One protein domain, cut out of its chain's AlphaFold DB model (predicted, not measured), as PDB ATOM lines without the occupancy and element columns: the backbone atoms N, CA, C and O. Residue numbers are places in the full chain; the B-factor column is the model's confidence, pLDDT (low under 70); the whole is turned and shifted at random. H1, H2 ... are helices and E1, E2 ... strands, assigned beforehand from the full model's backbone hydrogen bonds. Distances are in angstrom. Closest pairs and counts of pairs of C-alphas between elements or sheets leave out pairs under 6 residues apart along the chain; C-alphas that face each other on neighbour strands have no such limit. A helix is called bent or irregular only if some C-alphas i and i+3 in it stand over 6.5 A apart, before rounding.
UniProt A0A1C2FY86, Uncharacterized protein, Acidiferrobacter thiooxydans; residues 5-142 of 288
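AT A GLANCE: This is residues 5 to 142 of the 288 residues of an uncharacterized protein of Acidiferrobacter thiooxydans (UniProt A0A1C2FY86). A closed barrel of six strands, with E4, E5, E6, E10, E9 and E8 following each other round the ring, is the body of the domain, and a small sheet of E1, E2 and E3 extends from one end of it, joined through E7, which pairs with both E1 and E6. Two short helices, H1 and H2, sit outside the barrel, and the unnamed stretch of residues 77 to 91 lies at the same end as the small sheet. The printed part has 138 residues, with ten named strands and two named helices in the order E1 E2 E3 E4 H1 E5 E6 E7 H2 E8 E9 E10; the class is mostly strand, and the neighbour strands are antiparallel. The whole is compact, with a radius of gyration of the C-alphas of 14.8 A, and spans 43 by 34 by 31 A.

HOW THE PARTS SIT: E1, residues 5 to 8, and E2, residues 13 to 18, form a hairpin at 152 degrees between directions, with N 6 and O 15 at 2.9 A. E2 and E3, residues 21 to 24, form the next hairpin, at 157 degrees, with N 16 and O 23 at 2.8 A. E4, residues 31 to 37, is apart from E3 and only just apart from E2, the closest C-alphas being 8.4 A apart. H1, residues 45 to 48, is on the barrel and outside it, at a height over the sheet of 8.9 A and only just over E4, with 3 of its 4 C-alphas falling there; the closest C-alphas of the two are those of Met 47 and Ser 33, 5.5 A apart. E5, residues 55 to 63, is antiparallel to E4, with N 32 and O 57 at 2.9 A. E5 and E6, residues 68 to 76, form a hairpin at 165 degrees, with N 58 and O 72 at 2.9 A. Pairing is staggered along E6: E7, residues 92 to 95, pairs with its residues 74 to 76, with N 75 and O 94 at 2.9 A, and E10, residues 134 to 141, with its residues 68 to 71, with N 69 and O 138 at 2.9 A. E7 also pairs with E1, with N 5 and O 93 at 2.9 A. H2, residues 97 to 103, is on the barrel and outside it, at a height over the sheet of 8.9 A and only just over E6, with 3 of its 7 C-alphas falling there; it stands up from the sheet at 50 degrees, and the closest C-alphas of H2 and E6 are those of Ile 97 and Phe 73, 6.1 A apart. E8, residues 111 to 114, is antiparallel to E4, with N 35 and O 113 at 2.9 A. E9, residues 120 to 128, forms hairpins with E8, with N 112 and O 121 at 2.9 A, and with E10, with N 124 and O 137 at 2.8 A. E1 E2 E3, E5 E6 E7 and E8 E9 E10 are meanders, each strand the antiparallel neighbour of the one before. In H2 every O i to N i+4 pair is within hydrogen-bond range; H1 is too short for such a pair.

IN THESE COORDINATES: E1 begins at C-alpha 5, (-36.791, 28.211, -22.859). E2 measures 17.0 A and E4 18.8 A from first to last C-alpha. E5, 22.3 A, bends by 71 degrees at residue 60, E6, 24.6 A, by 52 degrees at residue 71, and E9, 23.2 A, by 59 degrees at residue 124. E6 begins at C-alpha 68, (-39.420, 12.848, -39.463). H2 measures 10.0 A; H1 is neither bent nor irregular, but only just, with C-alphas 45 and 48 6.4 A apart. E10, 21.5 A, ends at C-alpha 141, (-36.632, 4.331, -35.036).

THE WHOLE: The two C-alphas farthest apart are those of Thr 65 and Ala 85, at 43.9 A. The printed part has no cut, and the link from E6 to E7, 15 residues, is long. The mean pLDDT of the printed part is 74.7; 41 residues are under 70, among them residues 38 to 48, 78 to 93 and 103 to 109.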
ATOM      1  N   LEU A   5     -35.406  28.640 -23.023       82.62
ATOM      2  CA  LEU A   5     -36.791  28.211 -22.859       82.62
ATOM      3  C   LEU A   5     -37.135  28.037 -21.386       82.62
ATOM      4  O   LEU A   5     -36.453  27.290 -20.690       82.62
ATOM      5  N   GLY A   6     -38.242  28.649 -20.972       82.38
ATOM      6  CA  GLY A   6     -38.912  28.368 -19.706       82.38
ATOM      7  C   GLY A   6     -40.188  27.569 -19.942       82.38
ATOM      8  O   GLY A   6     -40.921  27.845 -20.895       82.38
ATOM      9  N   VAL A   7     -40.457  26.577 -19.093       78.69
ATOM     10  CA  VAL A   7     -41.685  25.768 -19.160       78.69
ATOM     11  C   VAL A   7     -42.395  25.797 -17.816       78.69
ATOM     12  O   VAL A   7     -41.888  25.261 -16.830       78.69
ATOM     13  N   LYS A   8     -43.610  26.346 -17.782       78.94
ATOM     14  CA  LYS A   8     -44.470  26.306 -16.601       78.94
ATOM     15  C   LYS A   8     -45.263  25.004 -16.587       78.94
ATOM     16  O   LYS A   8     -46.340  24.899 -17.170       78.94
ATOM     17  N   THR A   9     -44.740  24.004 -15.886       69.75
ATOM     18  CA  THR A   9     -45.290  22.636 -15.871       69.75
ATOM     19  C   THR A   9     -46.726  22.539 -15.347       69.75
ATOM     20  O   THR A   9     -47.443  21.626 -15.739       69.75
ATOM     21  N   SER A  10     -47.175  23.478 -14.507       71.62
ATOM     22  CA  SER A  10     -48.537  23.495 -13.952       71.62
ATOM     23  C   SER A  10     -49.618  23.969 -14.925       71.62
ATOM     24  O   SER A  10     -50.780  23.612 -14.750       71.62
ATOM     25  N   ALA A  11     -49.255  24.772 -15.928       72.50
ATOM     26  CA  ALA A  11     -50.197  25.377 -16.875       72.50
ATOM     27  C   ALA A  11     -49.929  24.977 -18.336       72.50
ATOM     28  O   ALA A  11     -50.801  25.137 -19.183       72.50
ATOM     29  N   GLY A  12     -48.745  24.429 -18.632       74.50
ATOM     30  CA  GLY A  12     -48.318  24.104 -19.995       74.50
ATOM     31  C   GLY A  12     -47.786  25.305 -20.781       74.50
ATOM     32  O   GLY A  12     -47.452  25.153 -21.955       74.50
ATOM     33  N   ASP A  13     -47.673  26.477 -20.149       82.25
ATOM     34  CA  ASP A  13     -47.159  27.686 -20.791       82.25
ATOM     35  C   ASP A  13     -45.661  27.536 -21.088       82.25
ATOM     36  O   ASP A  13     -44.872  27.096 -20.241       82.25
ATOM     37  N   VAL A  14     -45.258  27.942 -22.291       84.94
ATOM     38  CA  VAL A  14     -43.861  27.929 -22.729       84.94
ATOM     39  C   VAL A  14     -43.432  29.348 -23.043       84.94
ATOM     40  O   VAL A  14     -44.134  30.098 -23.720       84.94
ATOM     41  N   PHE A  15     -42.239  29.706 -22.597       85.00
ATOM     42  CA  PHE A  15     -41.707  31.043 -22.755       85.00
ATOM     43  C   PHE A  15     -40.333  31.027 -23.408       85.00
ATOM     44  O   PHE A  15     -39.519  30.143 -23.157       85.00
ATOM     45  N   GLU A  16     -40.063  32.048 -24.213       84.88
ATOM     46  CA  GLU A  16     -38.759  32.302 -24.805       84.88
ATOM     47  C   GLU A  16     -38.084  33.488 -24.116       84.88
ATOM     48  O   GLU A  16     -38.697  34.543 -23.903       84.88
ATOM     49  N   TYR A  17     -36.792  33.335 -23.840       78.88
ATOM     50  CA  TYR A  17     -35.965  34.373 -23.244       78.88
ATOM     51  C   TYR A  17     -34.757  34.713 -24.106       78.88
ATOM     52  O   TYR A  17     -34.057  33.842 -24.632       78.88
ATOM     53  N   ARG A  18     -34.498  36.014 -24.249       77.19
ATOM     54  CA  ARG A  18     -33.282  36.531 -24.881       77.19
ATOM     55  C   ARG A  18     -32.981  37.932 -24.369       77.19
ATOM     56  O   ARG A  18     -33.844  38.802 -24.425       77.19
ATOM     57  N   ASN A  19     -31.739  38.174 -23.953       72.44
ATOM     58  CA  ASN A  19     -31.236  39.506 -23.591       72.44
ATOM     59  C   ASN A  19     -32.120  40.255 -22.569       72.44
ATOM     60  O   ASN A  19     -32.392  41.441 -22.742       72.44
ATOM     61  N   GLY A  20     -32.621  39.574 -21.535       69.75
ATOM     62  CA  GLY A  20     -33.479  40.208 -20.526       69.75
ATOM     63  C   GLY A  20     -34.951  40.352 -20.927       69.75
ATOM     64  O   GLY A  20     -35.765  40.728 -20.087       69.75
ATOM     65  N   MET A  21     -35.321  40.043 -22.176       71.00
ATOM     66  CA  MET A  21     -36.709  40.085 -22.638       71.00
ATOM     67  C   MET A  21     -37.362  38.711 -22.565       71.00
ATOM     68  O   MET A  21     -36.794  37.715 -23.015       71.00
ATOM     69  N   PHE A  22     -38.582  38.705 -22.031       75.31
ATOM     70  CA  PHE A  22     -39.434  37.535 -21.873       75.31
ATOM     71  C   PHE A  22     -40.617  37.612 -22.831       75.31
ATOM     72  O   PHE A  22     -41.256  38.663 -22.932       75.31
ATOM     73  N   ARG A  23     -40.931  36.509 -23.509       83.25
ATOM     74  CA  ARG A  23     -42.128  36.410 -24.343       83.25
ATOM     75  C   ARG A  23     -42.750  35.028 -24.216       83.25
ATOM     76  O   ARG A  23     -42.072  34.026 -24.401       83.25
ATOM     77  N   GLU A  24     -44.049  34.990 -23.963       85.12
ATOM     78  CA  GLU A  24     -44.833  33.762 -24.067       85.12
ATOM     79  C   GLU A  24     -44.906  33.301 -25.529       85.12
ATOM     80  O   GLU A  24     -45.176  34.092 -26.443       85.12
ATOM     81  N   ALA A  25     -44.614  32.025 -25.760       85.56
ATOM     82  CA  ALA A  25     -44.723  31.417 -27.072       85.56
ATOM     83  C   ALA A  25     -46.193  31.068 -27.330       85.56
ATOM     84  O   ALA A  25     -46.753  30.203 -26.665       85.56
ATOM     85  N   TRP A  26     -46.808  31.746 -28.301       83.00
ATOM     86  CA  TRP A  26     -48.201  31.517 -28.671       83.00
ATOM     87  C   TRP A  26     -48.338  31.187 -30.169       83.00
ATOM     88  O   TRP A  26     -47.870  31.983 -30.994       83.00
ATOM     89  N   PRO A  27     -48.995  30.069 -30.540       87.62
ATOM     90  CA  PRO A  27     -49.467  29.004 -29.644       87.62
ATOM     91  C   PRO A  27     -48.299  28.307 -28.913       87.62
ATOM     92  O   PRO A  27     -47.170  28.349 -29.419       87.62
ATOM     93  N   PRO A  28     -48.541  27.681 -27.743       86.81
ATOM     94  CA  PRO A  28     -47.491  26.978 -27.014       86.81
ATOM     95  C   PRO A  28     -46.939  25.834 -27.883       86.81
ATOM     96  O   PRO A  28     -47.714  24.995 -28.353       86.81
ATOM     97  N   PRO A  29     -45.622  25.798 -28.158       90.62
ATOM     98  CA  PRO A  29     -45.019  24.730 -28.940       90.62
ATOM     99  C   PRO A  29     -45.067  23.405 -28.177       90.62
ATOM    100  O   PRO A  29     -45.016  23.377 -26.947       90.62
ATOM    101  N   ALA A  30     -45.081  22.294 -28.913       91.12
ATOM    102  CA  ALA A  30     -44.941  20.980 -28.306       91.12
ATOM    103  C   ALA A  30     -43.522  20.816 -27.737       91.12
ATOM    104  O   ALA A  30     -42.524  20.947 -28.453       91.12
ATOM    105  N   VAL A  31     -43.442  20.533 -26.437       90.12
ATOM    106  CA  VAL A  31     -42.196  20.266 -25.718       90.12
ATOM    107  C   VAL A  31     -42.285  18.881 -25.092       90.12
ATOM    108  O   VAL A  31     -43.280  18.528 -24.465       90.12
ATOM    109  N   SER A  32     -41.243  18.079 -25.271       89.25
ATOM    110  CA  SER A  32     -41.140  16.733 -24.706       89.25
ATOM    111  C   SER A  32     -39.801  16.558 -24.010       89.25
ATOM    112  O   SER A  32     -38.819  17.201 -24.379       89.25
ATOM    113  N   SER A  33     -39.741  15.681 -23.013       88.44
ATOM    114  CA  SER A  33     -38.464  15.255 -22.443       88.44
ATOM    115  C   SER A  33     -37.602  14.592 -23.518       88.44
ATOM    116  O   SER A  33     -38.107  14.013 -24.482       88.44
ATOM    117  N   ALA A  34     -36.290  14.683 -23.357       87.62
ATOM    118  CA  ALA A  34     -35.336  14.027 -24.229       87.62
ATOM    119  C   ALA A  34     -34.238  13.357 -23.402       87.62
ATOM    120  O   ALA A  34     -33.755  13.908 -22.409       87.62
ATOM    121  N   MET A  35     -33.815  12.178 -23.842       84.00
ATOM    122  CA  MET A  35     -32.681  11.462 -23.272       84.00
ATOM    123  C   MET A  35     -31.751  11.016 -24.391       84.00
ATOM    124  O   MET A  35     -32.145  10.253 -25.267       84.00
ATOM    125  N   PHE A  36     -30.514  11.501 -24.356       80.88
ATOM    126  CA  PHE A  36     -29.476  11.081 -25.288       80.88
ATOM    127  C   PHE A  36     -28.915   9.742 -24.835       80.88
ATOM    128  O   PHE A  36     -28.510   9.596 -23.682       80.88
ATOM    129  N   ILE A  37     -28.911   8.773 -25.742       74.81
ATOM    130  CA  ILE A  37     -28.437   7.422 -25.467       74.81
ATOM    131  C   ILE A  37     -26.960   7.399 -25.828       74.81
ATOM    132  O   ILE A  37     -26.589   7.275 -26.994       74.81
ATOM    133  N   VAL A  38     -26.136   7.590 -24.805       64.69
ATOM    134  CA  VAL A  38     -24.695   7.337 -24.837       64.69
ATOM    135  C   VAL A  38     -24.491   5.995 -24.129       64.69
ATOM    136  O   VAL A  38     -25.227   5.713 -23.181       64.69
ATOM    137  N   GLU A  39     -23.584   5.158 -24.636       50.91
ATOM    138  CA  GLU A  39     -23.324   3.774 -24.187       50.91
ATOM    139  C   GLU A  39     -23.515   3.558 -22.660       50.91
ATOM    140  O   GLU A  39     -23.125   4.392 -21.841       50.91
ATOM    141  N   ASP A  40     -24.148   2.435 -22.291       45.59
ATOM    142  CA  ASP A  40     -24.442   1.954 -20.923       45.59
ATOM    143  C   ASP A  40     -25.460   2.721 -20.043       45.59
ATOM    144  O   ASP A  40     -25.693   2.332 -18.892       45.59
ATOM    145  N   GLN A  41     -26.167   3.743 -20.543       49.62
ATOM    146  CA  GLN A  41     -27.239   4.394 -19.765       49.62
ATOM    147  C   GLN A  41     -28.622   3.755 -19.976       49.62
ATOM    148  O   GLN A  41     -29.170   3.758 -21.077       49.62
ATOM    149  N   LYS A  42     -29.237   3.257 -18.892       48.22
ATOM    150  CA  LYS A  42     -30.644   2.814 -18.896       48.22
ATOM    151  C   LYS A  42     -31.589   4.018 -19.016       48.22
ATOM    152  O   LYS A  42     -31.373   4.989 -18.285       48.22
ATOM    153  N   PRO A  43     -32.652   3.950 -19.845       49.94
ATOM    154  CA  PRO A  43     -33.706   4.957 -19.858       49.94
ATOM    155  C   PRO A  43     -34.268   5.151 -18.448       49.94
ATOM    156  O   PRO A  43     -34.595   4.187 -17.756       49.94
ATOM    157  N   VAL A  44     -34.298   6.394 -17.974       53.19
ATOM    158  CA  VAL A  44     -34.757   6.710 -16.617       53.19
ATOM    159  C   VAL A  44     -36.246   7.050 -16.675       53.19
ATOM    160  O   VAL A  44     -36.657   7.863 -17.502       53.19
ATOM    161  N   ALA A  45     -37.038   6.536 -15.727       50.28
ATOM    162  CA  ALA A  45     -38.453   6.890 -15.516       50.28
ATOM    163  C   ALA A  45     -38.727   8.416 -15.433       50.28
ATOM    164  O   ALA A  45     -39.859   8.863 -15.595       50.28
ATOM    165  N   ALA A  46     -37.679   9.228 -15.245       53.38
ATOM    166  CA  ALA A  46     -37.681  10.688 -15.294       53.38
ATOM    167  C   ALA A  46     -38.055  11.292 -16.667       53.38
ATOM    168  O   ALA A  46     -38.215  12.505 -16.759       53.38
ATOM    169  N   MET A  47     -38.204  10.493 -17.731       58.66
ATOM    170  CA  MET A  47     -38.670  10.997 -19.031       58.66
ATOM    171  C   MET A  47     -40.149  11.414 -19.029       58.66
ATOM    172  O   MET A  47     -40.528  12.282 -19.806       58.66
ATOM    173  N   LEU A  48     -40.991  10.877 -18.147       66.31
ATOM    174  CA  LEU A  48     -42.425  11.204 -18.159       66.31
ATOM    175  C   LEU A  48     -42.759  12.564 -17.524       66.31
ATOM    176  O   LEU A  48     -43.851  13.084 -17.743       66.31
ATOM    177  N   ASP A  49     -41.833  13.153 -16.762       73.75
ATOM    178  CA  ASP A  49     -42.033  14.432 -16.080       73.75
ATOM    179  C   ASP A  49     -41.060  15.505 -16.599       73.75
ATOM    180  O   ASP A  49     -39.852  15.465 -16.350       73.75
ATOM    181  N   LEU A  50     -41.605  16.523 -17.277       73.88
ATOM    182  CA  LEU A  50     -40.847  17.690 -17.746       73.88
ATOM    183  C   LEU A  50     -40.155  18.443 -16.599       73.88
ATOM    184  O   LEU A  50     -39.102  19.044 -16.811       73.88
ATOM    185  N   SER A  51     -40.700  18.389 -15.379       72.81
ATOM    186  CA  SER A  51     -40.097  18.999 -14.192       72.81
ATOM    187  C   SER A  51     -38.806  18.302 -13.757       72.81
ATOM    188  O   SER A  51     -38.000  18.901 -13.049       72.81
ATOM    189  N   GLN A  52     -38.573  17.059 -14.185       75.50
ATOM    190  CA  GLN A  52     -37.372  16.273 -13.878       75.50
ATOM    191  C   GLN A  52     -36.463  16.080 -15.099       75.50
ATOM    192  O   GLN A  52     -35.338  15.599 -14.961       75.50
ATOM    193  N   ALA A  53     -36.904  16.498 -16.286       77.50
ATOM    194  CA  ALA A  53     -36.160  16.325 -17.522       77.50
ATOM    195  C   ALA A  53     -34.835  17.114 -17.522       77.50
ATOM    196  O   ALA A  53     -34.803  18.328 -17.317       77.50
ATOM    197  N   ASN A  54     -33.727  16.424 -17.806       82.00
ATOM    198  CA  ASN A  54     -32.411  17.053 -17.995       82.00
ATOM    199  C   ASN A  54     -32.267  17.698 -19.377       82.00
ATOM    200  O   ASN A  54     -31.557  18.693 -19.526       82.00
ATOM    201  N   HIS A  55     -32.935  17.134 -20.380       86.62
ATOM    202  CA  HIS A  55     -33.004  17.686 -21.725       86.62
ATOM    203  C   HIS A  55     -34.453  17.687 -22.195       86.62
ATOM    204  O   HIS A  55     -35.238  16.818 -21.815       86.62
ATOM    205  N   ILE A  56     -34.782  18.649 -23.046       89.12
ATOM    206  CA  ILE A  56     -36.077  18.735 -23.714       89.12
ATOM    207  C   ILE A  56     -35.888  18.893 -25.219       89.12
ATOM    208  O   ILE A  56     -34.896  19.462 -25.685       89.12
ATOM    209  N   PHE A  57     -36.869  18.405 -25.966       92.06
ATOM    210  CA  PHE A  57     -37.035  18.628 -27.391       92.06
ATOM    211  C   PHE A  57     -38.250  19.524 -27.615       92.06
ATOM    212  O   PHE A  57     -39.369  19.158 -27.255       92.06
ATOM    213  N   ARG A  58     -38.024  20.693 -28.214       92.56
ATOM    214  CA  ARG A  58     -39.086  21.543 -28.751       92.56
ATOM    215  C   ARG A  58     -39.306  21.166 -30.207       92.56
ATOM    216  O   ARG A  58     -38.384  21.302 -31.013       92.56
ATOM    217  N   GLU A  59     -40.511  20.727 -30.534       94.00
ATOM    218  CA  GLU A  59     -40.876  20.355 -31.894       94.00
ATOM    219  C   GLU A  59     -41.302  21.574 -32.719       94.00
ATOM    220  O   GLU A  59     -42.137  22.375 -32.298       94.00
ATOM    221  N   ASP A  60     -40.732  21.677 -33.917       93.56
ATOM    222  CA  ASP A  60     -41.069  22.697 -34.908       93.56
ATOM    223  C   ASP A  60     -41.961  22.112 -36.014       93.56
ATOM    224  O   ASP A  60     -42.820  22.807 -36.554       93.56
ATOM    225  N   SER A  61     -41.771  20.834 -36.361       94.25
ATOM    226  CA  SER A  61     -42.622  20.120 -37.318       94.25
ATOM    227  C   SER A  61     -42.517  18.606 -37.160       94.25
ATOM    228  O   SER A  61     -41.419  18.092 -36.921       94.25
ATOM    229  N   PHE A  62     -43.612  17.899 -37.434       92.06
ATOM    230  CA  PHE A  62     -43.647  16.444 -37.538       92.06
ATOM    231  C   PHE A  62     -44.337  16.007 -38.833       92.06
ATOM    232  O   PHE A  62     -45.454  16.427 -39.127       92.06
ATOM    233  N   ASP A  63     -43.669  15.144 -39.592       84.56
ATOM    234  CA  ASP A  63     -44.244  14.434 -40.730       84.56
ATOM    235  C   ASP A  63     -44.508  12.984 -40.315       84.56
ATOM    236  O   ASP A  63     -43.579  12.195 -40.123       84.56
ATOM    237  N   ALA A  64     -45.787  12.631 -40.172       71.81
ATOM    238  CA  ALA A  64     -46.213  11.300 -39.755       71.81
ATOM    239  C   ALA A  64     -45.934  10.217 -40.811       71.81
ATOM    240  O   ALA A  64     -45.669   9.068 -40.457       71.81
ATOM    241  N   THR A  65     -45.947  10.573 -42.099       63.97
ATOM    242  CA  THR A  65     -45.721   9.641 -43.210       63.97
ATOM    243  C   THR A  65     -44.251   9.258 -43.303       63.97
ATOM    244  O   THR A  65     -43.902   8.082 -43.434       63.97
ATOM    245  N   THR A  66     -43.358  10.242 -43.212       62.34
ATOM    246  CA  THR A  66     -41.915   9.977 -43.222       62.34
ATOM    247  C   THR A  66     -41.359   9.693 -41.830       62.34
ATOM    248  O   THR A  66     -40.217   9.245 -41.727       62.34
ATOM    249  N   ARG A  67     -42.151   9.877 -40.768       76.88
ATOM    250  CA  ARG A  67     -41.731   9.805 -39.359       76.88
ATOM    251  C   ARG A  67     -40.483  10.650 -39.096       76.88
ATOM    252  O   ARG A  67     -39.527  10.196 -38.460       76.88
ATOM    253  N   ILE A  68     -40.482  11.862 -39.644       85.94
ATOM    254  CA  ILE A  68     -39.420  12.848 -39.463       85.94
ATOM    255  C   ILE A  68     -39.916  13.919 -38.500       85.94
ATOM    256  O   ILE A  68     -40.990  14.484 -38.695       85.94
ATOM    257  N   ARG A  69     -39.115  14.218 -37.475       93.44
ATOM    258  CA  ARG A  69     -39.307  15.390 -36.611       93.44
ATOM    259  C   ARG A  69     -38.233  16.418 -36.922       93.44
ATOM    260  O   ARG A  69     -37.085  16.060 -37.180       93.44
ATOM    261  N   ARG A  70     -38.586  17.697 -36.859       94.94
ATOM    262  CA  ARG A  70     -37.615  18.793 -36.828       94.94
ATOM    263  C   ARG A  70     -37.854  19.619 -35.585       94.94
ATOM    264  O   ARG A  70     -39.001  19.846 -35.210       94.94
ATOM    265  N   GLY A  71     -36.778  20.049 -34.944       95.06
ATOM    266  CA  GLY A  71     -36.891  20.808 -33.710       95.06
ATOM    267  C   GLY A  71     -35.551  21.138 -33.085       95.06
ATOM    268  O   GLY A  71     -34.505  21.045 -33.726       95.06
ATOM    269  N   ARG A  72     -35.593  21.554 -31.823       92.75
ATOM    270  CA  ARG A  72     -34.448  22.104 -31.091       92.75
ATOM    271  C   ARG A  72     -34.296  21.407 -29.746       92.75
ATOM    272  O   ARG A  72     -35.281  21.191 -29.041       92.75
ATOM    273  N   PHE A  73     -33.055  21.077 -29.386       90.75
ATOM    274  CA  PHE A  73     -32.733  20.508 -28.078       90.75
ATOM    275  C   PHE A  73     -32.222  21.568 -27.118       90.75
ATOM    276  O   PHE A  73     -31.321  22.347 -27.452       90.75
ATOM    277  N   TYR A  74     -32.735  21.506 -25.896       87.44
ATOM    278  CA  TYR A  74     -32.298  22.356 -24.806       87.44
ATOM    279  C   TYR A  74     -31.923  21.499 -23.598       87.44
ATOM    280  O   TYR A  74     -32.535  20.460 -23.347       87.44
ATOM    281  N   ARG A  75     -30.905  21.930 -22.855       86.19
ATOM    282  CA  ARG A  75     -30.455  21.294 -21.615       86.19
ATOM    283  C   ARG A  75     -30.834  22.160 -20.431       86.19
ATOM    284  O   ARG A  75     -30.698  23.380 -20.494       86.19
ATOM    285  N   ARG A  76     -31.285  21.513 -19.360       81.06
ATOM    286  CA  ARG A  76     -31.638  22.164 -18.106       81.06
ATOM    287  C   ARG A  76     -30.400  22.815 -17.502       81.06
ATOM    288  O   ARG A  76     -29.409  22.127 -17.255       81.06
ATOM    289  N   ASN A  77     -30.476  24.107 -17.212       70.19
ATOM    290  CA  ASN A  77     -29.425  24.823 -16.494       70.19
ATOM    291  C   ASN A  77     -29.919  25.193 -15.098       70.19
ATOM    292  O   ASN A  77     -30.420  26.291 -14.899       70.19
ATOM    293  N   GLY A  78     -29.759  24.292 -14.124       57.94
ATOM    294  CA  GLY A  78     -30.104  24.567 -12.721       57.94
ATOM    295  C   GLY A  78     -31.457  25.277 -12.538       57.94
ATOM    296  O   GLY A  78     -32.397  25.044 -13.294       57.94
ATOM    297  N   ILE A  79     -31.551  26.142 -11.525       47.88
ATOM    298  CA  ILE A  79     -32.645  27.111 -11.365       47.88
ATOM    299  C   ILE A  79     -32.062  28.493 -11.679       47.88
ATOM    300  O   ILE A  79     -31.220  28.969 -10.905       47.88
ATOM    301  N   PRO A  80     -32.466  29.180 -12.754       45.81
ATOM    302  CA  PRO A  80     -32.044  30.560 -12.945       45.81
ATOM    303  C   PRO A  80     -32.719  31.479 -11.932       45.81
ATOM    304  O   PRO A  80     -33.937  31.632 -11.870       45.81
ATOM    305  N   ARG A  81     -31.882  32.130 -11.118       47.91
ATOM    306  CA  ARG A  81     -32.270  33.025 -10.014       47.91
ATOM    307  C   ARG A  81     -33.083  34.262 -10.441       47.91
ATOM    308  O   ARG A  81     -33.499  35.027  -9.580       47.91
ATOM    309  N   THR A  82     -33.312  34.479 -11.734       45.69
ATOM    310  CA  THR A  82     -33.989  35.666 -12.284       45.69
ATOM    311  C   THR A  82     -35.435  35.433 -12.730       45.69
ATOM    312  O   THR A  82     -36.140  36.407 -12.985       45.69
ATOM    313  N   MET A  83     -35.914  34.185 -12.770       47.00
ATOM    314  CA  MET A  83     -37.284  33.854 -13.188       47.00
ATOM    315  C   MET A  83     -38.343  33.912 -12.085       47.00
ATOM    316  O   MET A  83     -39.501  34.241 -12.351       47.00
ATOM    317  N   CYS A  84     -37.953  33.650 -10.835       48.28
ATOM    318  CA  CYS A  84     -38.874  33.670  -9.695       48.28
ATOM    319  C   CYS A  84     -39.514  35.051  -9.454       48.28
ATOM    320  O   CYS A  84     -40.514  35.150  -8.751       48.28
ATOM    321  N   ALA A  85     -38.986  36.125 -10.051       44.94
ATOM    322  CA  ALA A  85     -39.466  37.487  -9.831       44.94
ATOM    323  C   ALA A  85     -40.863  37.784 -10.428       44.94
ATOM    324  O   ALA A  85     -41.418  38.840 -10.128       44.94
ATOM    325  N   LYS A  86     -41.442  36.898 -11.261       48.47
ATOM    326  CA  LYS A  86     -42.764  37.113 -11.899       48.47
ATOM    327  C   LYS A  86     -43.681  35.871 -11.967       48.47
ATOM    328  O   LYS A  86     -44.532  35.804 -12.848       48.47
ATOM    329  N   GLY A  87     -43.554  34.913 -11.042       52.22
ATOM    330  CA  GLY A  87     -44.519  33.801 -10.903       52.22
ATOM    331  C   GLY A  87     -44.305  32.600 -11.839       52.22
ATOM    332  O   GLY A  87     -45.272  31.940 -12.223       52.22
ATOM    333  N   HIS A  88     -43.053  32.336 -12.228       54.91
ATOM    334  CA  HIS A  88     -42.646  31.116 -12.929       54.91
ATOM    335  C   HIS A  88     -42.028  30.122 -11.933       54.91
ATOM    336  O   HIS A  88     -41.032  30.448 -11.289       54.91
ATOM    337  N   ASP A  89     -42.591  28.913 -11.854       57.81
ATOM    338  CA  ASP A  89     -42.151  27.849 -10.931       57.81
ATOM    339  C   ASP A  89     -41.400  26.705 -11.649       57.81
ATOM    340  O   ASP A  89     -41.148  25.647 -11.075       57.81
ATOM    341  N   GLY A  90     -41.084  26.884 -12.935       57.94
ATOM    342  CA  GLY A  90     -40.548  25.841 -13.807       57.94
ATOM    343  C   GLY A  90     -39.045  25.942 -14.104       57.94
ATOM    344  O   GLY A  90     -38.429  26.975 -13.840       57.94
ATOM    345  N   PRO A  91     -38.442  24.877 -14.668       61.94
ATOM    346  CA  PRO A  91     -37.044  24.881 -15.086       61.94
ATOM    347  C   PRO A  91     -36.783  25.702 -16.348       61.94
ATOM    348  O   PRO A  91     -37.645  25.812 -17.221       61.94
ATOM    349  N   ASP A  92     -35.541  26.174 -16.458       66.38
ATOM    350  CA  ASP A  92     -35.006  26.837 -17.643       66.38
ATOM    351  C   ASP A  92     -34.041  25.945 -18.415       66.38
ATOM    352  O   ASP A  92     -33.247  25.182 -17.844       66.38
ATOM    353  N   PHE A  93     -34.073  26.100 -19.735       69.12
ATOM    354  CA  PHE A  93     -33.279  25.308 -20.654       69.12
ATOM    355  C   PHE A  93     -32.542  26.169 -21.682       69.12
ATOM    356  O   PHE A  93     -33.101  27.097 -22.263       69.12
ATOM    357  N   HIS A  94     -31.288  25.815 -21.965       76.31
ATOM    358  CA  HIS A  94     -30.440  26.522 -22.928       76.31
ATOM    359  C   HIS A  94     -30.090  25.633 -24.126       76.31
ATOM    360  O   HIS A  94     -29.993  24.412 -23.969       76.31
ATOM    361  N   PRO A  95     -29.839  26.215 -25.314       76.25
ATOM    362  CA  PRO A  95     -29.410  25.459 -26.486       76.25
ATOM    363  C   PRO A  95     -28.105  24.708 -26.199       76.25
ATOM    364  O   PRO A  95     -27.126  25.318 -25.768       76.25
ATOM    365  N   TRP A  96     -28.084  23.393 -26.431       76.81
ATOM    366  CA  TRP A  96     -26.976  22.542 -25.963       76.81
ATOM    367  C   TRP A  96     -26.413  21.558 -27.004       76.81
ATOM    368  O   TRP A  96     -25.313  21.038 -26.834       76.81
ATOM    369  N   ILE A  97     -27.106  21.329 -28.126       75.62
ATOM    370  CA  ILE A  97     -26.752  20.240 -29.055       75.62
ATOM    371  C   ILE A  97     -25.351  20.366 -29.683       75.62
ATOM    372  O   ILE A  97     -24.767  19.363 -30.076       75.62
ATOM    373  N   GLN A  98     -24.781  21.575 -29.753       74.44
ATOM    374  CA  GLN A  98     -23.451  21.801 -30.325       74.44
ATOM    375  C   GLN A  98     -22.357  21.017 -29.587       74.44
ATOM    376  O   GLN A  98     -21.520  20.393 -30.237       74.44
ATOM    377  N   SER A  99     -22.377  21.025 -28.250       71.69
ATOM    378  CA  SER A  99     -21.409  20.287 -27.427       71.69
ATOM    379  C   SER A  99     -21.554  18.782 -27.637       71.69
ATOM    380  O   SER A  99     -20.571  18.102 -27.908       71.69
ATOM    381  N   PHE A 100     -22.797  18.285 -27.641       72.62
ATOM    382  CA  PHE A 100     -23.085  16.877 -27.902       72.62
ATOM    383  C   PHE A 100     -22.565  16.416 -29.270       72.62
ATOM    384  O   PHE A 100     -21.938  15.366 -29.362       72.62
ATOM    385  N   LEU A 101     -22.787  17.198 -30.333       71.88
ATOM    386  CA  LEU A 101     -22.342  16.851 -31.688       71.88
ATOM    387  C   LEU A 101     -20.818  16.889 -31.850       71.88
ATOM    388  O   LEU A 101     -20.285  16.104 -32.633       71.88
ATOM    389  N   ALA A 102     -20.133  17.783 -31.130       73.06
ATOM    390  CA  ALA A 102     -18.674  17.847 -31.113       73.06
ATOM    391  C   ALA A 102     -18.057  16.626 -30.408       73.06
ATOM    392  O   ALA A 102     -17.079  16.065 -30.895       73.06
ATOM    393  N   GLU A 103     -18.658  16.193 -29.299       68.56
ATOM    394  CA  GLU A 103     -18.220  15.034 -28.509       68.56
ATOM    395  C   GLU A 103     -18.608  13.693 -29.168       68.56
ATOM    396  O   GLU A 103     -17.894  12.703 -29.029       68.56
ATOM    397  N   ASN A 104     -19.695  13.664 -29.952       62.53
ATOM    398  CA  ASN A 104     -20.240  12.472 -30.614       62.53
ATOM    399  C   ASN A 104     -20.134  12.583 -32.142       62.53
ATOM    400  O   ASN A 104     -21.123  12.683 -32.884       62.53
ATOM    401  N   SER A 105     -18.893  12.585 -32.629       58.03
ATOM    402  CA  SER A 105     -18.561  12.715 -34.053       58.03
ATOM    403  C   SER A 105     -18.886  11.465 -34.888       58.03
ATOM    404  O   SER A 105     -18.970  11.568 -36.112       58.03
ATOM    405  N   ARG A 106     -19.132  10.304 -34.258       52.88
ATOM    406  CA  ARG A 106     -19.492   9.050 -34.944       52.88
ATOM    407  C   ARG A 106     -21.022   8.920 -35.153       52.88
ATOM    408  O   ARG A 106     -21.784   9.189 -34.229       52.88
ATOM    409  N   PRO A 107     -21.510   8.478 -36.331       49.81
ATOM    410  CA  PRO A 107     -22.948   8.362 -36.632       49.81
ATOM    411  C   PRO A 107     -23.806   7.409 -35.765       49.81
ATOM    412  O   PRO A 107     -24.997   7.713 -35.627       49.81
ATOM    413  N   PRO A 108     -23.309   6.267 -35.233       48.19
ATOM    414  CA  PRO A 108     -24.142   5.338 -34.458       48.19
ATOM    415  C   PRO A 108     -24.482   5.831 -33.042       48.19
ATOM    416  O   PRO A 108     -25.469   5.373 -32.478       48.19
ATOM    417  N   THR A 109     -23.764   6.821 -32.495       56.31
ATOM    418  CA  THR A 109     -23.963   7.315 -31.115       56.31
ATOM    419  C   THR A 109     -24.947   8.485 -30.997       56.31
ATOM    420  O   THR A 109     -25.087   9.097 -29.941       56.31
ATOM    421  N   ARG A 110     -25.665   8.831 -32.075       73.50
ATOM    422  CA  ARG A 110     -26.602   9.972 -32.105       73.50
ATOM    423  C   ARG A 110     -28.062   9.543 -31.974       73.50
ATOM    424  O   ARG A 110     -28.904   9.904 -32.806       73.50
ATOM    425  N   LEU A 111     -28.338   8.741 -30.951       79.12
ATOM    426  CA  LEU A 111     -29.680   8.282 -30.606       79.12
ATOM    427  C   LEU A 111     -30.258   9.105 -29.457       79.12
ATOM    428  O   LEU A 111     -29.561   9.483 -28.515       79.12
ATOM    429  N   VAL A 112     -31.555   9.372 -29.544       83.50
ATOM    430  CA  VAL A 112     -32.305  10.108 -28.531       83.50
ATOM    431  C   VAL A 112     -33.675   9.469 -28.343       83.50
ATOM    432  O   VAL A 112     -34.373   9.198 -29.317       83.50
ATOM    433  N   ALA A 113     -34.056   9.217 -27.099       84.38
ATOM    434  CA  ALA A 113     -35.431   8.900 -26.744       84.38
ATOM    435  C   ALA A 113     -36.189  10.211 -26.481       84.38
ATOM    436  O   ALA A 113     -35.631  11.120 -25.857       84.38
ATOM    437  N   ILE A 114     -37.432  10.333 -26.955       86.94
ATOM    438  CA  ILE A 114     -38.250  11.550 -26.797       86.94
ATOM    439  C   ILE A 114     -39.603  11.214 -26.168       86.94
ATOM    440  O   ILE A 114     -40.362  10.412 -26.702       86.94
ATOM    441  N   GLY A 115     -39.935  11.885 -25.063       84.00
ATOM    442  CA  GLY A 115     -41.191  11.723 -24.329       84.00
ATOM    443  C   GLY A 115     -41.231  10.453 -23.481       84.00
ATOM    444  O   GLY A 115     -41.303  10.532 -22.258       84.00
ATOM    445  N   VAL A 116     -41.157   9.292 -24.127       75.75
ATOM    446  CA  VAL A 116     -41.187   7.962 -23.497       75.75
ATOM    447  C   VAL A 116     -39.944   7.156 -23.871       75.75
ATOM    448  O   VAL A 116     -39.278   7.447 -24.867       75.75
ATOM    449  N   GLU A 117     -39.619   6.156 -23.053       66.69
ATOM    450  CA  GLU A 117     -38.375   5.383 -23.165       66.69
ATOM    451  C   GLU A 117     -38.262   4.539 -24.440       66.69
ATOM    452  O   GLU A 117     -37.151   4.247 -24.869       66.69
ATOM    453  N   ASP A 118     -39.381   4.187 -25.072       65.94
ATOM    454  CA  ASP A 118     -39.460   3.363 -26.281       65.94
ATOM    455  C   ASP A 118     -39.611   4.185 -27.578       65.94
ATOM    456  O   ASP A 118     -39.622   3.633 -28.682       65.94
ATOM    457  N   SER A 119     -39.674   5.518 -27.479       78.12
ATOM    458  CA  SER A 119     -39.737   6.413 -28.638       78.12
ATOM    459  C   SER A 119     -38.341   6.864 -29.055       78.12
ATOM    460  O   SER A 119     -37.891   7.958 -28.712       78.12
ATOM    461  N   PHE A 120     -37.645   6.013 -29.807       80.25
ATOM    462  CA  PHE A 120     -36.275   6.262 -30.251       80.25
ATOM    463  C   PHE A 120     -36.197   7.061 -31.556       80.25
ATOM    464  O   PHE A 120     -36.956   6.854 -32.503       80.25
ATOM    465  N   TRP A 121     -35.205   7.945 -31.643       84.56
ATOM    466  CA  TRP A 121     -34.962   8.819 -32.787       84.56
ATOM    467  C   TRP A 121     -33.466   8.897 -33.093       84.56
ATOM    468  O   TRP A 121     -32.639   9.004 -32.191       84.56
ATOM    469  N   ARG A 122     -33.105   8.874 -34.380       83.62
ATOM    470  CA  ARG A 122     -31.737   9.162 -34.846       83.62
ATOM    471  C   ARG A 122     -31.646  10.608 -35.299       83.62
ATOM    472  O   ARG A 122     -32.481  11.049 -36.089       83.62
ATOM    473  N   ILE A 123     -30.595  11.303 -34.880       86.94
ATOM    474  CA  ILE A 123     -30.239  12.610 -35.439       86.94
ATOM    475  C   ILE A 123     -29.629  12.408 -36.831       86.94
ATOM    476  O   ILE A 123     -28.558  11.815 -36.956       86.94
ATOM    477  N   LEU A 124     -30.314  12.897 -37.867       83.56
ATOM    478  CA  LEU A 124     -29.845  12.849 -39.255       83.56
ATOM    479  C   LEU A 124     -28.963  14.049 -39.598       83.56
ATOM    480  O   LEU A 124     -27.882  13.890 -40.157       83.56
ATOM    481  N   SER A 125     -29.425  15.249 -39.254       85.88
ATOM    482  CA  SER A 125     -28.720  16.498 -39.526       85.88
ATOM    483  C   SER A 125     -28.951  17.510 -38.413       85.88
ATOM    484  O   SER A 125     -29.937  17.431 -37.676       85.88
ATOM    485  N   ALA A 126     -28.027  18.459 -38.294       88.69
ATOM    486  CA  ALA A 126     -28.149  19.605 -37.411       88.69
ATOM    487  C   ALA A 126     -27.557  20.831 -38.107       88.69
ATOM    488  O   ALA A 126     -26.448  20.772 -38.637       88.69
ATOM    489  N   GLU A 127     -28.297  21.931 -38.098       89.06
ATOM    490  CA  GLU A 127     -27.961  23.157 -38.817       89.06
ATOM    491  C   GLU A 127     -28.113  24.351 -37.878       89.06
ATOM    492  O   GLU A 127     -29.098  24.454 -37.146       89.06
ATOM    493  N   CYS A 128     -27.152  25.273 -37.893       86.12
ATOM    494  CA  CYS A 128     -27.281  26.529 -37.163       86.12
ATOM    495  C   CYS A 128     -28.153  27.495 -37.974       86.12
ATOM    496  O   CYS A 128     -27.830  27.814 -39.120       86.12
ATOM    497  N   ILE A 129     -29.256  27.957 -37.390       85.81
ATOM    498  CA  ILE A 129     -30.192  28.884 -38.038       85.81
ATOM    499  C   ILE A 129     -29.919  30.335 -37.619       85.81
ATOM    500  O   ILE A 129     -29.147  30.612 -36.703       85.81
ATOM    501  N   THR A 130     -30.584  31.294 -38.268       81.00
ATOM    502  CA  THR A 130     -30.381  32.744 -38.048       81.00
ATOM    503  C   THR A 130     -30.626  33.205 -36.608       81.00
ATOM    504  O   THR A 130     -30.120  34.250 -36.198       81.00
ATOM    505  N   THR A 131     -31.367  32.433 -35.804       78.56
ATOM    506  CA  THR A 131     -31.562  32.706 -34.371       78.56
ATOM    507  C   THR A 131     -30.335  32.361 -33.518       78.56
ATOM    508  O   THR A 131     -30.303  32.719 -32.340       78.56
ATOM    509  N   GLY A 132     -29.320  31.710 -34.097       77.38
ATOM    510  CA  GLY A 132     -28.165  31.151 -33.392       77.38
ATOM    511  C   GLY A 132     -28.477  29.847 -32.654       77.38
ATOM    512  O   GLY A 132     -27.652  29.373 -31.877       77.38
ATOM    513  N   GLU A 133     -29.677  29.300 -32.851       84.00
ATOM    514  CA  GLU A 133     -30.074  27.983 -32.364       84.00
ATOM    515  C   GLU A 133     -29.733  26.912 -33.403       84.00
ATOM    516  O   GLU A 133     -29.543  27.201 -34.585       84.00
ATOM    517  N   TRP A 134     -29.686  25.661 -32.960       87.62
ATOM    518  CA  TRP A 134     -29.460  24.518 -33.833       87.62
ATOM    519  C   TRP A 134     -30.776  23.810 -34.121       87.62
ATOM    520  O   TRP A 134     -31.402  23.265 -33.210       87.62
ATOM    521  N   LEU A 135     -31.174  23.806 -35.389       91.75
ATOM    522  CA  LEU A 135     -32.307  23.046 -35.888       91.75
ATOM    523  C   LEU A 135     -31.844  21.634 -36.233       91.75
ATOM    524  O   LEU A 135     -30.920  21.447 -37.021       91.75
ATOM    525  N   VAL A 136     -32.490  20.641 -35.640       93.00
ATOM    526  CA  VAL A 136     -32.134  19.231 -35.776       93.00
ATOM    527  C   VAL A 136     -33.219  18.503 -36.550       93.00
ATOM    528  O   VAL A 136     -34.404  18.707 -36.292       93.00
ATOM    529  N   THR A 137     -32.811  17.630 -37.469       93.00
ATOM    530  CA  THR A 137     -33.698  16.698 -38.173       93.00
ATOM    531  C   THR A 137     -33.537  15.307 -37.580       93.00
ATOM    532  O   THR A 137     -32.435  14.757 -37.540       93.00
ATOM    533  N   LEU A 138     -34.647  14.734 -37.131       90.62
ATOM    534  CA  LEU A 138     -34.729  13.436 -36.485       90.62
ATOM    535  C   LEU A 138     -35.534  12.466 -37.338       90.62
ATOM    536  O   LEU A 138     -36.556  12.836 -37.913       90.62
ATOM    537  N   LYS A 139     -35.124  11.202 -37.344       85.62
ATOM    538  CA  LYS A 139     -35.873  10.102 -37.951       85.62
ATOM    539  C   LYS A 139     -36.264   9.103 -36.876       85.62
ATOM    540  O   LYS A 139     -35.392   8.653 -36.129       85.62
ATOM    541  N   ALA A 140     -37.549   8.757 -36.816       76.69
ATOM    542  CA  ALA A 140     -38.028   7.736 -35.896       76.69
ATOM    543  C   ALA A 140     -37.297   6.419 -36.143       76.69
ATOM    544  O   ALA A 140     -37.094   6.005 -37.287       76.69
ATOM    545  N   ARG A 141     -36.954   5.747 -35.056       70.44
ATOM    546  CA  ARG A 141     -36.632   4.331 -35.036       70.44
ATOM    547  C   ARG A 141     -37.855   3.649 -34.430       70.44
ATOM    548  O   ARG A 141     -38.237   3.963 -33.308       70.44
ATOM    549  N   GLY A 142     -38.540   2.806 -35.203       54.31
ATOM    550  CA  GLY A 142     -39.610   1.986 -34.631       54.31
ATOM    551  C   GLY A 142     -39.059   1.094 -33.515       54.31
ATOM    552  O   GLY A 142     -37.895   0.710 -33.567       54.31
TER     553      GLY A 142